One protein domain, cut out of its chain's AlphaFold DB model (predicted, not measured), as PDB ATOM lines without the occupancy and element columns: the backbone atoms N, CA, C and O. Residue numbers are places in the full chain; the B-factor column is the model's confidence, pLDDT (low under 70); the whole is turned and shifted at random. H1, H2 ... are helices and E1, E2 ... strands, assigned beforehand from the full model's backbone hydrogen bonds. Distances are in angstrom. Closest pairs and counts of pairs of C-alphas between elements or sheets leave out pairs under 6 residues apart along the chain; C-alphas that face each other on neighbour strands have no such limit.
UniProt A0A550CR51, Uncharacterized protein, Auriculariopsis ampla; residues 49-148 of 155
ATOM      1  N   GLY A  49     181.403 191.948 220.169       62.28
ATOM      2  CA  GLY A  49     182.649 191.180 220.054       62.28
ATOM      3  C   GLY A  49     183.940 191.978 220.065       62.28
ATOM      4  O   GLY A  49     183.945 193.203 219.977       62.28
ATOM      5  N   ARG A  50     185.053 191.237 220.140       71.38
ATOM      6  CA  ARG A  50     186.405 191.791 220.024       71.38
ATOM      7  C   ARG A  50     186.620 192.390 218.637       71.38
ATOM      8  O   ARG A  50     186.376 191.697 217.637       71.38
ATOM      9  N   ASN A  51     187.082 193.639 218.582       79.00
ATOM     10  CA  ASN A  51     187.473 194.299 217.331       79.00
ATOM     11  C   ASN A  51     188.801 193.728 216.791       79.00
ATOM     12  O   ASN A  51     189.440 192.899 217.436       79.00
ATOM     13  N   VAL A  52     189.207 194.144 215.591       79.62
ATOM     14  CA  VAL A  52     190.415 193.612 214.934       79.62
ATOM     15  C   VAL A  52     191.702 193.886 215.722       79.62
ATOM     16  O   VAL A  52     192.565 193.017 215.749       79.62
ATOM     17  N   LEU A  53     191.813 195.019 216.429       84.44
ATOM     18  CA  LEU A  53     192.988 195.327 217.258       84.44
ATOM     19  C   LEU A  53     193.096 194.372 218.450       84.44
ATOM     20  O   LEU A  53     194.151 193.793 218.674       84.44
ATOM     21  N   GLN A  54     191.982 194.122 219.141       83.31
ATOM     22  CA  GLN A  54     191.921 193.153 220.245       83.31
ATOM     23  C   GLN A  54     192.292 191.743 219.794       83.31
ATOM     24  O   GLN A  54     192.926 190.992 220.521       83.31
ATOM     25  N   ARG A  55     191.915 191.375 218.569       82.06
ATOM     26  CA  ARG A  55     192.266 190.062 218.018       82.06
ATOM     27  C   ARG A  55     193.743 189.960 217.693       82.06
ATOM     28  O   ARG A  55     194.326 188.910 217.930       82.06
ATOM     29  N   VAL A  56     194.346 191.027 217.173       85.88
ATOM     30  CA  VAL A  56     195.798 191.086 216.982       85.88
ATOM     31  C   VAL A  56     196.511 190.942 218.331       85.88
ATOM     32  O   VAL A  56     197.430 190.136 218.429       85.88
ATOM     33  N   GLU A  57     196.046 191.619 219.386       86.94
ATOM     34  CA  GLU A  57     196.565 191.439 220.754       86.94
ATOM     35  C   GLU A  57     196.458 189.984 221.232       86.94
ATOM     36  O   GLU A  57     197.447 189.421 221.700       86.94
ATOM     37  N   ASP A  58     195.297 189.344 221.052       85.38
ATOM     38  CA  ASP A  58     195.100 187.939 221.424       85.38
ATOM     39  C   ASP A  58     196.074 187.000 220.699       85.38
ATOM     40  O   ASP A  58     196.568 186.044 221.292       85.38
ATOM     41  N   LEU A  59     196.323 187.246 219.409       87.75
ATOM     42  CA  LEU A  59     197.215 186.422 218.591       87.75
ATOM     43  C   LEU A  59     198.685 186.616 218.981       87.75
ATOM     44  O   LEU A  59     199.456 185.664 218.917       87.75
ATOM     45  N   ILE A  60     199.075 187.822 219.405       91.12
ATOM     46  CA  ILE A  60     200.421 188.102 219.930       91.12
ATOM     47  C   ILE A  60     200.630 187.413 221.281       91.12
ATOM     48  O   ILE A  60     201.721 186.899 221.548       91.12
ATOM     49  N   ALA A  61     199.599 187.427 222.128       90.19
ATOM     50  CA  ALA A  61     199.646 186.875 223.475       90.19
ATOM     51  C   ALA A  61     199.626 185.340 223.509       90.19
ATOM     52  O   ALA A  61     200.031 184.762 224.515       90.19
ATOM     53  N   ASP A  62     199.172 184.671 222.444       90.25
ATOM     54  CA  ASP A  62     199.093 183.211 222.413       90.25
ATOM     55  C   ASP A  62     200.464 182.568 222.102       90.25
ATOM     56  O   ASP A  62     200.980 182.697 220.985       90.25
ATOM     57  N   PRO A  63     201.073 181.839 223.057       90.75
ATOM     58  CA  PRO A  63     202.384 181.226 222.861       90.75
ATOM     59  C   PRO A  63     202.360 180.039 221.886       90.75
ATOM     60  O   PRO A  63     203.417 179.628 221.413       90.75
ATOM     61  N   TYR A  64     201.185 179.488 221.570       91.31
ATOM     62  CA  TYR A  64     201.027 178.361 220.647       91.31
ATOM     63  C   TYR A  64     200.895 178.798 219.188       91.31
ATOM     64  O   TYR A  64     200.824 177.955 218.290       91.31
ATOM     65  N   ILE A  65     200.905 180.107 218.938       92.00
ATOM     66  CA  ILE A  65     200.955 180.693 217.606       92.00
ATOM     67  C   ILE A  65     202.395 181.081 217.290       92.00
ATOM     68  O   ILE A  65     203.038 181.813 218.042       92.00
ATOM     69  N   LYS A  66     202.897 180.633 216.140       94.75
ATOM     70  CA  LYS A  66     204.201 181.067 215.624       94.75
ATOM     71  C   LYS A  66     204.075 182.335 214.798       94.75
ATOM     72  O   LYS A  66     204.855 183.267 214.974       94.75
ATOM     73  N   SER A  67     203.093 182.386 213.911       93.75
ATOM     74  CA  SER A  67     202.818 183.545 213.065       93.75
ATOM     75  C   SER A  67     201.345 183.609 212.703       93.75
ATOM     76  O   SER A  67     200.608 182.630 212.828       93.75
ATOM     77  N   PHE A  68     200.912 184.770 212.237       89.88
ATOM     78  CA  PHE A  68     199.567 184.964 211.723       89.88
ATOM     79  C   PHE A  68     199.588 185.983 210.591       89.88
ATOM     80  O   PHE A  68     200.362 186.940 210.603       89.88
ATOM     81  N   GLY A  69     198.727 185.770 209.611       83.19
ATOM     82  CA  GLY A  69     198.481 186.700 208.529       83.19
ATOM     83  C   GLY A  69     197.052 187.226 208.567       83.19
ATOM     84  O   GLY A  69     196.317 187.048 209.549       83.19
ATOM     85  N   PRO A  70     196.635 187.893 207.484       76.56
ATOM     86  CA  PRO A  70     195.258 188.329 207.336       76.56
ATOM     87  C   PRO A  70     194.245 187.181 207.217       76.56
ATOM     88  O   PRO A  70     193.060 187.357 207.514       76.56
ATOM     89  N   HIS A  71     194.707 186.019 206.749       76.31
ATOM     90  CA  HIS A  71     193.856 184.896 206.355       76.31
ATOM     91  C   HIS A  71     194.263 183.561 206.975       76.31
ATOM     92  O   HIS A  71     193.614 182.551 206.709       76.31
ATOM     93  N   ASP A  72     195.308 183.538 207.794       82.38
ATOM     94  CA  ASP A  72     195.885 182.316 208.325       82.38
ATOM     95  C   ASP A  72     196.519 182.509 209.710       82.38
ATOM     96  O   ASP A  72     196.970 183.593 210.085       82.38
ATOM     97  N   VAL A  73     196.551 181.428 210.486       87.75
ATOM     98  CA  VAL A  73     197.305 181.312 211.740       87.75
ATOM     99  C   VAL A  73     198.170 180.067 211.664       87.75
ATOM    100  O   VAL A  73     197.660 178.988 211.382       87.75
ATOM    101  N   VAL A  74     199.458 180.191 211.960       91.38
ATOM    102  CA  VAL A  74     200.411 179.078 211.929       91.38
ATOM    103  C   VAL A  74     200.676 178.581 213.347       91.38
ATOM    104  O   VAL A  74     201.061 179.350 214.235       91.38
ATOM    105  N   CYS A  75     200.480 177.281 213.560       92.94
ATOM    106  CA  CYS A  75     200.762 176.620 214.832       92.94
ATOM    107  C   CYS A  75     202.266 176.582 215.119       92.94
ATOM    108  O   CYS A  75     203.052 176.170 214.273       92.94
ATOM    109  N   ALA A  76     202.668 176.926 216.341       94.75
ATOM    110  CA  ALA A  76     204.067 176.858 216.754       94.75
ATOM    111  C   ALA A  76     204.600 175.429 216.906       94.75
ATOM    112  O   ALA A  76     205.787 175.192 216.710       94.75
ATOM    113  N   GLY A  77     203.737 174.472 217.254       94.19
ATOM    114  CA  GLY A  77     204.158 173.100 217.530       94.19
ATOM    115  C   GLY A  77     204.389 172.239 216.286       94.19
ATOM    116  O   GLY A  77     205.197 171.316 216.330       94.19
ATOM    117  N   CYS A  78     203.664 172.493 215.197       94.31
ATOM    118  CA  CYS A  78     203.719 171.656 213.991       94.31
ATOM    119  C   CYS A  78     203.771 172.443 212.679       94.31
ATOM    120  O   CYS A  78     203.634 171.833 211.622       94.31
ATOM    121  N   ASP A  79     203.899 173.772 212.738       94.19
ATOM    122  CA  ASP A  79     203.941 174.663 211.571       94.19
ATOM    123  C   ASP A  79     202.722 174.574 210.637       94.19
ATOM    124  O   ASP A  79     202.730 175.107 209.529       94.19
ATOM    125  N   TYR A  80     201.635 173.938 211.084       89.81
ATOM    126  CA  TYR A  80     200.433 173.785 210.277       89.81
ATOM    127  C   TYR A  80     199.663 175.116 210.179       89.81
ATOM    128  O   TYR A  80     199.338 175.700 211.225       89.81
ATOM    129  N   PRO A  81     199.338 175.593 208.961       87.69
ATOM    130  CA  PRO A  81     198.549 176.800 208.758       87.69
ATOM    131  C   PRO A  81     197.042 176.518 208.849       87.69
ATOM    132  O   PRO A  81     196.503 175.616 208.210       87.69
ATOM    133  N   PHE A  82     196.330 177.339 209.613       82.69
ATOM    134  CA  PHE A  82     194.875 177.325 209.742       82.69
ATOM    135  C   PHE A  82     194.283 178.534 209.040       82.69
ATOM    136  O   PHE A  82     194.488 179.658 209.495       82.69
ATOM    137  N   ALA A  83     193.498 178.309 207.989       77.00
ATOM    138  CA  ALA A  83     192.744 179.379 207.350       77.00
ATOM    139  C   ALA A  83     191.751 180.017 208.340       77.00
ATOM    140  O   ALA A  83     191.033 179.321 209.064       77.00
ATOM    141  N   THR A  84     191.690 181.347 208.363       66.19
ATOM    142  CA  THR A  84     190.789 182.113 209.236       66.19
ATOM    143  C   THR A  84     189.488 182.529 208.549       66.19
ATOM    144  O   THR A  84     188.622 183.097 209.214       66.19
ATOM    145  N   SER A  85     189.318 182.252 207.248       59.38
ATOM    146  CA  SER A  85     188.088 182.530 206.493       59.38
ATOM    147  C   SER A  85     187.699 181.382 205.543       59.38
ATOM    148  O   SER A  85     188.510 180.875 204.772       59.38
ATOM    149  N   ASN A  86     186.416 181.000 205.558       44.41
ATOM    150  CA  ASN A  86     185.793 180.205 204.495       44.41
ATOM    151  C   ASN A  86     185.532 181.128 203.292       44.41
ATOM    152  O   ASN A  86     184.442 181.681 203.172       44.41
ATOM    153  N   GLY A  87     186.537 181.353 202.444       38.72
ATOM    154  CA  GLY A  87     186.386 181.750 201.031       38.72
ATOM    155  C   GLY A  87     185.671 183.066 200.670       38.72
ATOM    156  O   GLY A  87     185.619 183.405 199.493       38.72
ATOM    157  N   SER A  88     185.124 183.837 201.611       39.88
ATOM    158  CA  SER A  88     184.501 185.126 201.301       39.88
ATOM    159  C   SER A  88     185.507 186.250 201.505       39.88
ATOM    160  O   SER A  88     185.892 186.536 202.637       39.88
ATOM    161  N   ALA A  89     185.847 186.955 200.426       40.22
ATOM    162  CA  ALA A  89     186.601 188.212 200.459       40.22
ATOM    163  C   ALA A  89     185.996 189.267 201.422       40.22
ATOM    164  O   ALA A  89     186.680 190.194 201.841       40.22
ATOM    165  N   ASN A  90     184.728 189.094 201.833       40.00
ATOM    166  CA  ASN A  90     183.997 189.958 202.768       40.00
ATOM    167  C   ASN A  90     183.890 189.396 204.204       40.00
ATOM    168  O   ASN A  90     183.467 190.111 205.134       40.00
ATOM    169  N   ALA A  91     184.275 188.132 204.418       48.19
ATOM    170  CA  ALA A  91     184.508 187.553 205.738       48.19
ATOM    171  C   ALA A  91     185.874 188.045 206.213       48.19
ATOM    172  O   ALA A  91     186.860 187.315 206.212       48.19
ATOM    173  N   GLY A  92     185.908 189.349 206.498       48.44
ATOM    174  CA  GLY A  92     187.106 190.105 206.798       48.44
ATOM    175  C   GLY A  92     188.039 189.376 207.744       48.44
ATOM    176  O   GLY A  92     187.621 188.602 208.601       48.44
ATOM    177  N   ILE A  93     189.310 189.673 207.561       53.12
ATOM    178  CA  ILE A  93     190.403 189.492 208.498       53.12
ATOM    179  C   ILE A  93     189.859 189.446 209.933       53.12
ATOM    180  O   ILE A  93     189.259 190.401 210.434       53.12
ATOM    181  N   TYR A  94     189.992 188.291 210.576       58.84
ATOM    182  CA  TYR A  94     189.575 188.098 211.959       58.84
ATOM    183  C   TYR A  94     188.057 188.139 212.253       58.84
ATOM    184  O   TYR A  94     187.687 188.095 213.425       58.84
ATOM    185  N   LYS A  95     187.143 188.140 211.270       52.41
ATOM    186  CA  LYS A  95     185.698 187.892 211.474       52.41
ATOM    187  C   LYS A  95     185.461 186.395 211.697       52.41
ATOM    188  O   LYS A  95     185.159 185.676 210.763       52.41
ATOM    189  N   TYR A  96     185.580 185.941 212.944       44.97
ATOM    190  CA  TYR A  96     184.994 184.685 213.453       44.97
ATOM    191  C   TYR A  96     185.005 183.493 212.460       44.97
ATOM    192  O   TYR A  96     184.040 183.239 211.753       44.97
ATOM    193  N   SER A  97     186.042 182.658 212.481       46.69
ATOM    194  CA  SER A  97     185.999 181.519 213.394       46.69
ATOM    195  C   SER A  97     187.379 181.245 213.998       46.69
ATOM    196  O   SER A  97     188.263 180.607 213.441       46.69
ATOM    197  N   THR A  98     187.544 181.638 215.257       52.12
ATOM    198  CA  THR A  98     188.623 181.146 216.127       52.12
ATOM    199  C   THR A  98     188.480 179.647 216.445       52.12
ATOM    200  O   THR A  98     189.068 179.173 217.407       52.12
ATOM    201  N   GLY A  99     187.644 178.903 215.712       56.25
ATOM    202  CA  GLY A  99     187.268 177.531 216.038       56.25
ATOM    203  C   GLY A  99     188.312 176.503 215.620       56.25
ATOM    204  O   GLY A  99     188.523 175.553 216.360       56.25
ATOM    205  N   GLY A 100     188.967 176.696 214.470       69.25
ATOM    206  CA  GLY A 100     189.926 175.725 213.936       69.25
ATOM    207  C   GLY A 100     191.205 175.668 214.764       69.25
ATOM    208  O   GLY A 100     191.480 174.670 215.423       69.25
ATOM    209  N   TRP A 101     191.955 176.774 214.795       77.88
ATOM    210  CA  TRP A 101     193.260 176.790 215.456       77.88
ATOM    211  C   TRP A 101     193.159 176.641 216.983       77.88
ATOM    212  O   TRP A 101     193.976 175.945 217.570       77.88
ATOM    213  N   ARG A 102     192.141 177.208 217.656       75.94
ATOM    214  CA  ARG A 102     192.028 177.081 219.129       75.94
ATOM    215  C   ARG A 102     191.730 175.658 219.587       75.94
ATOM    216  O   ARG A 102     192.029 175.310 220.725       75.94
ATOM    217  N   LYS A 103     191.099 174.856 218.728       80.75
ATOM    218  CA  LYS A 103     190.834 173.436 218.989       80.75
ATOM    219  C   LYS A 103     191.988 172.544 218.545       80.75
ATOM    220  O   LYS A 103     191.972 171.355 218.842       80.75
ATOM    221  N   HIS A 104     192.971 173.094 217.835       85.62
ATOM    222  CA  HIS A 104     194.109 172.325 217.383       85.62
ATOM    223  C   HIS A 104     194.965 171.884 218.570       85.62
ATOM    224  O   HIS A 104     195.416 172.691 219.383       85.62
ATOM    225  N   GLN A 105     195.206 170.581 218.644       87.56
ATOM    226  CA  GLN A 105     196.127 169.972 219.588       87.56
ATOM    227  C   GLN A 105     197.033 169.032 218.802       87.56
ATOM    228  O   GLN A 105     196.625 167.930 218.448       87.56
ATOM    229  N   CYS A 106     198.247 169.476 218.478       92.25
ATOM    230  CA  CYS A 106     199.276 168.570 217.976       92.25
ATOM    231  C   CYS A 106     200.111 168.019 219.131       92.25
ATOM    232  O   CYS A 106     200.223 168.644 220.189       92.25
ATOM    233  N   ASN A 107     200.755 166.873 218.896       93.44
ATOM    234  CA  ASN A 107     201.594 166.202 219.891       93.44
ATOM    235  C   ASN A 107     202.662 167.130 220.478       93.44
ATOM    236  O   ASN A 107     202.914 167.082 221.672       93.44
ATOM    237  N   ARG A 108     203.225 168.043 219.676       94.25
ATOM    238  CA  ARG A 108     204.223 168.995 220.166       94.25
ATOM    239  C   ARG A 108     203.649 169.997 221.171       94.25
ATOM    240  O   ARG A 108     204.287 170.273 222.178       94.25
ATOM    241  N   LEU A 109     202.443 170.517 220.932       92.56
ATOM    242  CA  LEU A 109     201.776 171.396 221.900       92.56
ATOM    243  C   LEU A 109     201.387 170.641 223.175       92.56
ATOM    244  O   LEU A 109     201.391 171.231 224.252       92.56
ATOM    245  N   LEU A 110     201.036 169.356 223.060       92.25
ATOM    246  CA  LEU A 110     200.770 168.498 224.215       92.25
ATOM    247  C   LEU A 110     202.050 168.261 225.029       92.25
ATOM    248  O   LEU A 110     202.035 168.491 226.235       92.25
ATOM    249  N   ASP A 111     203.164 167.936 224.366       94.06
ATOM    250  CA  ASP A 111     204.490 167.814 224.985       94.06
ATOM    251  C   ASP A 111     204.878 169.091 225.743       94.06
ATOM    252  O   ASP A 111     205.406 169.034 226.846       94.06
ATOM    253  N   TRP A 112     204.603 170.270 225.179       92.56
ATOM    254  CA  TRP A 112     204.931 171.541 225.831       92.56
ATOM    255  C   TRP A 112     204.098 171.833 227.080       92.56
ATOM    256  O   TRP A 112     204.570 172.550 227.960       92.56
ATOM    257  N   LYS A 113     202.871 171.307 227.154       88.88
ATOM    258  CA  LYS A 113     201.989 171.456 228.321       88.88
ATOM    259  C   LYS A 113     202.341 170.488 229.444       88.88
ATOM    260  O   LYS A 113     202.014 170.769 230.593       88.88
ATOM    261  N   ASP A 114     202.973 169.365 229.118       91.19
ATOM    262  CA  ASP A 114     203.372 168.362 230.095       91.19
ATOM    263  C   ASP A 114     204.653 168.801 230.843       91.19
ATOM    264  O   ASP A 114     205.732 168.905 230.245       91.19
ATOM    265  N   PRO A 115     204.584 169.032 232.170       87.06
ATOM    266  CA  PRO A 115     205.747 169.397 232.971       87.06
ATOM    267  C   PRO A 115     206.785 168.271 233.096       87.06
ATOM    268  O   PRO A 115     207.875 168.535 233.600       87.06
ATOM    269  N   PHE A 116     206.516 167.056 232.626       93.06
ATOM    270  CA  PHE A 116     207.470 165.945 232.620       93.06
ATOM    271  C   PHE A 116     208.010 165.617 231.228       93.06
ATOM    272  O   PHE A 116     208.949 164.830 231.112       93.06
ATOM    273  N   SER A 117     207.490 166.245 230.168       92.50
ATOM    274  CA  SER A 117     207.978 165.975 228.819       92.50
ATOM    275  C   SER A 117     209.428 166.450 228.654       92.50
ATOM    276  O   SER A 117     209.760 167.586 229.010       92.50
ATOM    277  N   PRO A 118     210.312 165.639 228.048       91.56
ATOM    278  CA  PRO A 118     211.649 166.085 227.663       91.56
ATOM    279  C   PRO A 118     211.622 167.009 226.433       91.56
ATOM    280  O   PRO A 118     212.646 167.573 226.060       91.56
ATOM    281  N   ARG A 119     210.465 167.166 225.774       91.44
ATOM    282  CA  ARG A 119     210.297 167.907 224.512       91.44
ATOM    283  C   ARG A 119     209.638 169.272 224.693       91.44
ATOM    284  O   ARG A 119     209.050 169.793 223.740       91.44
ATOM    285  N   LYS A 120     209.757 169.859 225.883       89.62
ATOM    286  CA  LYS A 120     209.213 171.180 226.218       89.62
ATOM    287  C   LYS A 120     209.664 172.276 225.260       89.62
ATOM    288  O   LYS A 120     210.685 172.167 224.581       89.62
ATOM    289  N   LEU A 121     208.874 173.342 225.236       91.62
ATOM    290  CA  LEU A 121     209.239 174.578 224.571       91.62
ATOM    291  C   LEU A 121     210.451 175.177 225.291       91.62
ATOM    292  O   LEU A 121     210.368 175.462 226.486       91.62
ATOM    293  N   THR A 122     211.564 175.345 224.580       92.69
ATOM    294  CA  THR A 122     212.746 175.991 225.160       92.69
ATOM    295  C   THR A 122     212.573 177.515 225.168       92.69
ATOM    296  O   THR A 122     211.778 178.046 224.381       92.69
ATOM    297  N   PRO A 123     213.305 178.245 226.028       94.56
ATOM    298  CA  PRO A 123     213.296 179.707 226.019       94.56
ATOM    299  C   PRO A 123     213.668 180.306 224.656       94.56
ATOM    300  O   PRO A 123     213.069 181.294 224.240       94.56
ATOM    301  N   GLU A 124     214.602 179.686 223.935       95.69
ATOM    302  CA  GLU A 124     215.063 180.132 222.616       95.69
ATOM    303  C   GLU A 124     213.940 180.000 221.584       95.69
ATOM    304  O   GLU A 124     213.604 180.972 220.911       95.69
ATOM    305  N   MET A 125     213.272 178.842 221.538       94.12
ATOM    306  CA  MET A 125     212.101 178.640 220.677       94.12
ATOM    307  C   MET A 125     210.978 179.627 221.023       94.12
ATOM    308  O   MET A 125     210.342 180.199 220.138       94.12
ATOM    309  N   ALA A 126     210.732 179.864 222.316       94.00
ATOM    310  CA  ALA A 126     209.726 180.824 222.760       94.00
ATOM    311  C   ALA A 126     210.055 182.258 222.303       94.00
ATOM    312  O   ALA A 126     209.150 182.981 221.872       94.00
ATOM    313  N   ALA A 127     211.331 182.653 222.358       95.56
ATOM    314  CA  ALA A 127     211.809 183.949 221.889       95.56
ATOM    315  C   ALA A 127     211.687 184.089 220.363       95.56
ATOM    316  O   ALA A 127     211.201 185.115 219.883       95.56
ATOM    317  N   GLU A 128     212.034 183.050 219.599       96.06
ATOM    318  CA  GLU A 128     211.846 183.016 218.143       96.06
ATOM    319  C   GLU A 128     210.372 183.183 217.761       96.06
ATOM    320  O   GLU A 128     210.028 184.004 216.905       96.06
ATOM    321  N   PHE A 129     209.473 182.457 218.430       95.50
ATOM    322  CA  PHE A 129     208.040 182.577 218.178       95.50
ATOM    323  C   PHE A 129     207.507 183.950 218.589       95.50
ATOM    324  O   PHE A 129     206.697 184.528 217.867       95.50
ATOM    325  N   ALA A 130     207.984 184.519 219.700       94.56
ATOM    326  CA  ALA A 130     207.629 185.878 220.099       94.56
ATOM    327  C   ALA A 130     208.058 186.909 219.046       94.56
ATOM    328  O   ALA A 130     207.251 187.748 218.648       94.56
ATOM    329  N   HIS A 131     209.285 186.807 218.532       95.38
ATOM    330  CA  HIS A 131     209.764 187.666 217.454       95.38
ATOM    331  C   HIS A 131     208.917 187.503 216.178       95.38
ATOM    332  O   HIS A 131     208.466 188.487 215.589       95.38
ATOM    333  N   SER A 132     208.611 186.266 215.787       96.00
ATOM    334  CA  SER A 132     207.754 185.970 214.634       96.00
ATOM    335  C   SER A 132     206.333 186.547 214.782       96.00
ATOM    336  O   SER A 132     205.783 187.116 213.829       96.00
ATOM    337  N   ARG A 133     205.744 186.499 215.985       94.25
ATOM    338  CA  ARG A 133     204.452 187.145 216.282       94.25
ATOM    339  C   ARG A 133     204.525 188.669 216.190       94.25
ATOM    340  O   ARG A 133     203.569 189.287 215.724       94.25
ATOM    341  N   MET A 134     205.646 189.285 216.563       91.94
ATOM    342  CA  MET A 134     205.845 190.735 216.430       91.94
ATOM    343  C   MET A 134     205.905 191.173 214.962       91.94
ATOM    344  O   MET A 134     205.240 192.136 214.583       91.94
ATOM    345  N   VAL A 135     206.602 190.418 214.109       93.44
ATOM    346  CA  VAL A 135     206.604 190.656 212.655       93.44
ATOM    347  C   VAL A 135     205.204 190.458 212.063       93.44
ATOM    348  O   VAL A 135     204.748 191.254 211.242       93.44
ATOM    349  N   SER A 136     204.498 189.412 212.504       93.12
ATOM    350  CA  SER A 136     203.115 189.124 212.093       93.12
ATOM    351  C   SER A 136     202.167 190.267 212.456       93.12
ATOM    352  O   SER A 136     201.374 190.706 211.624       93.12
ATOM    353  N   ARG A 137     202.298 190.815 213.670       90.94
ATOM    354  CA  ARG A 137     201.564 192.001 214.119       90.94
ATOM    355  C   ARG A 137     201.796 193.179 213.189       90.94
ATOM    356  O   ARG A 137     200.826 193.793 212.763       90.94
ATOM    357  N   ASP A 138     203.049 193.517 212.903       90.94
ATOM    358  CA  ASP A 138     203.359 194.720 212.127       90.94
ATOM    359  C   ASP A 138     202.761 194.630 210.715       90.94
ATOM    360  O   ASP A 138     202.147 195.586 210.236       90.94
ATOM    361  N   ARG A 139     202.825 193.442 210.098       90.06
ATOM    362  CA  ARG A 139     202.159 193.149 208.819       90.06
ATOM    363  C   ARG A 139     200.637 193.231 208.919       90.06
ATOM    364  O   ARG A 139     200.001 193.830 208.057       90.06
ATOM    365  N   ALA A 140     200.047 192.663 209.971       87.19
ATOM    366  CA  ALA A 140     198.606 192.708 210.190       87.19
ATOM    367  C   ALA A 140     198.103 194.145 210.377       87.19
ATOM    368  O   ALA A 140     197.093 194.524 209.792       87.19
ATOM    369  N   LEU A 141     198.812 194.965 211.156       87.56
ATOM    370  CA  LEU A 141     198.464 196.368 211.366       87.56
ATOM    371  C   LEU A 141     198.593 197.180 210.073       87.56
ATOM    372  O   LEU A 141     197.711 197.985 209.793       87.56
ATOM    373  N   ALA A 142     199.638 196.953 209.270       88.19
ATOM    374  CA  ALA A 142     199.770 197.585 207.956       88.19
ATOM    375  C   ALA A 142     198.578 197.239 207.051       88.19
ATOM    376  O   ALA A 142     197.914 198.133 206.535       88.19
ATOM    377  N   HIS A 143     198.230 195.957 206.960       86.88
ATOM    378  CA  HIS A 143     197.103 195.510 206.152       86.88
ATOM    379  C   HIS A 143     195.751 196.060 206.643       86.88
ATOM    380  O   HIS A 143     194.912 196.470 205.850       86.88
ATOM    381  N   LEU A 144     195.532 196.126 207.960       85.12
ATOM    382  CA  LEU A 144     194.308 196.695 208.535       85.12
ATOM    383  C   LEU A 144     194.155 198.201 208.259       85.12
ATOM    384  O   LEU A 144     193.020 198.685 208.234       85.12
ATOM    385  N   VAL A 145     195.264 198.926 208.072       87.75
ATOM    386  CA  VAL A 145     195.254 200.318 207.591       87.75
ATOM    387  C   VAL A 145     194.870 200.360 206.112       87.75
ATOM    388  O   VAL A 145     194.011 201.151 205.748       87.75
ATOM    389  N   GLU A 146     195.443 199.491 205.273       87.62
ATOM    390  CA  GLU A 146     195.127 199.425 203.833       87.62
ATOM    391  C   GLU A 146     193.645 199.137 203.551       87.62
ATOM    392  O   GLU A 146     193.109 199.596 202.548       87.62
ATOM    393  N   VAL A 147     192.978 198.376 204.426       83.06
ATOM    394  CA  VAL A 147     191.556 198.015 204.285       83.06
ATOM    395  C   VAL A 147     190.607 198.881 205.127       83.06
ATOM    396  O   VAL A 147     189.479 198.460 205.417       83.06
ATOM    397  N   ASP A 148     191.069 200.053 205.576       84.50
ATOM    398  CA  ASP A 148     190.296 201.053 206.329       84.50
ATOM    399  C   ASP A 148     189.572 200.492 207.575       84.50
ATOM    400  O   ASP A 148     188.483 200.929 207.961       84.50
TER     401      ASP A 148
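What this domain is: This is residues 49 to 148 of the 155 residues of an uncharacterized protein of Auriculariopsis ampla (UniProt A0A550CR51). One long helix, H4, runs beside edge strand E1 of a small three-stranded sheet, and H1 lies side by side with part of H4, running the opposite way. Short H2 covers part of one face of the sheet, over E2, while H3 lies toward one end of the long axis, apart from the sheet and from the other helices. The printed part has 100 residues, with four named helices and three named strands in the order H1, E1, E2, E3, H2, H3, H4; the class is mostly helix. The sheet, in the order E1, E2, E3, is antiparallel throughout. The whole is compact, with a radius of gyration of the C-alphas of 14.1 A, and has an elongated outline of 46 by 24 by 22 A.

Where its parts are: H1 covers residues 52 to 61, 14.3 A long, with C-alpha 52 at (190.415, 193.612, 214.934). Strands E1, residues 65 to 68, 7.4 A, E2, residues 72 to 75, 9.9 A, and E3, residues 81 to 83, 6.5 A, follow. H2, residues 99 to 103, is 6.2 A long, and H3, residues 107 to 113, is 9.9 A long. H4, residues 123 to 146, runs 34.8 A from C-alpha 123 at (213.296, 179.707, 226.019) to C-alpha 146 at (195.127, 199.425, 203.833).

How they stand to each other: H1 touches H4 at a shallow tilt of 10 degrees, opposite ways; the closest C-alphas, of Ile 60 and Arg 133, are 5.5 A apart, and H4 touches H1 with residues 130 to 140 alone. H1 only grazes the sheet, with residues 56 to 60. E1, E2 and E3 form a meander, each strand the antiparallel neighbour of the one before. In the hairpin E1 and E2, N 66 and O 74 are 2.9 A apart, within hydrogen-bond range; in the hairpin E2 and E3, N 82 and O 73 are 2.8 A apart, also within range. H2 is on the sheet, over E2, at a height over the sheet of 9.4 A; its closest C-alphas to E3 are those of Trp 101 and Phe 82, 6.0 A apart. H3 is not on the sheet and is apart from H2 and H4. H4 is on the sheet and stands at the sheet's level, with a height over the sheet of 1.5 A, but only just, its local plane being fitted to 6 C-alphas; the closest C-alphas of H4 and E1, those of Phe 129 and Lys 66, are 4.9 A apart. In H1, H3 and H4 every O i to N i+4 pair is within hydrogen-bond range; in H2 0 of 1 is, beside 1 of 2 O i to N i+3 pairs.

The domain as a whole: The two C-alphas farthest apart, of Phe 116 and Asp 148, are 47.1 A apart. The printed part has no cut. The link from E3 to H2, residues 84 to 98, is long. Mean pLDDT of the printed part is 82.2, with residue 49 and residues 84 to 100 under 70.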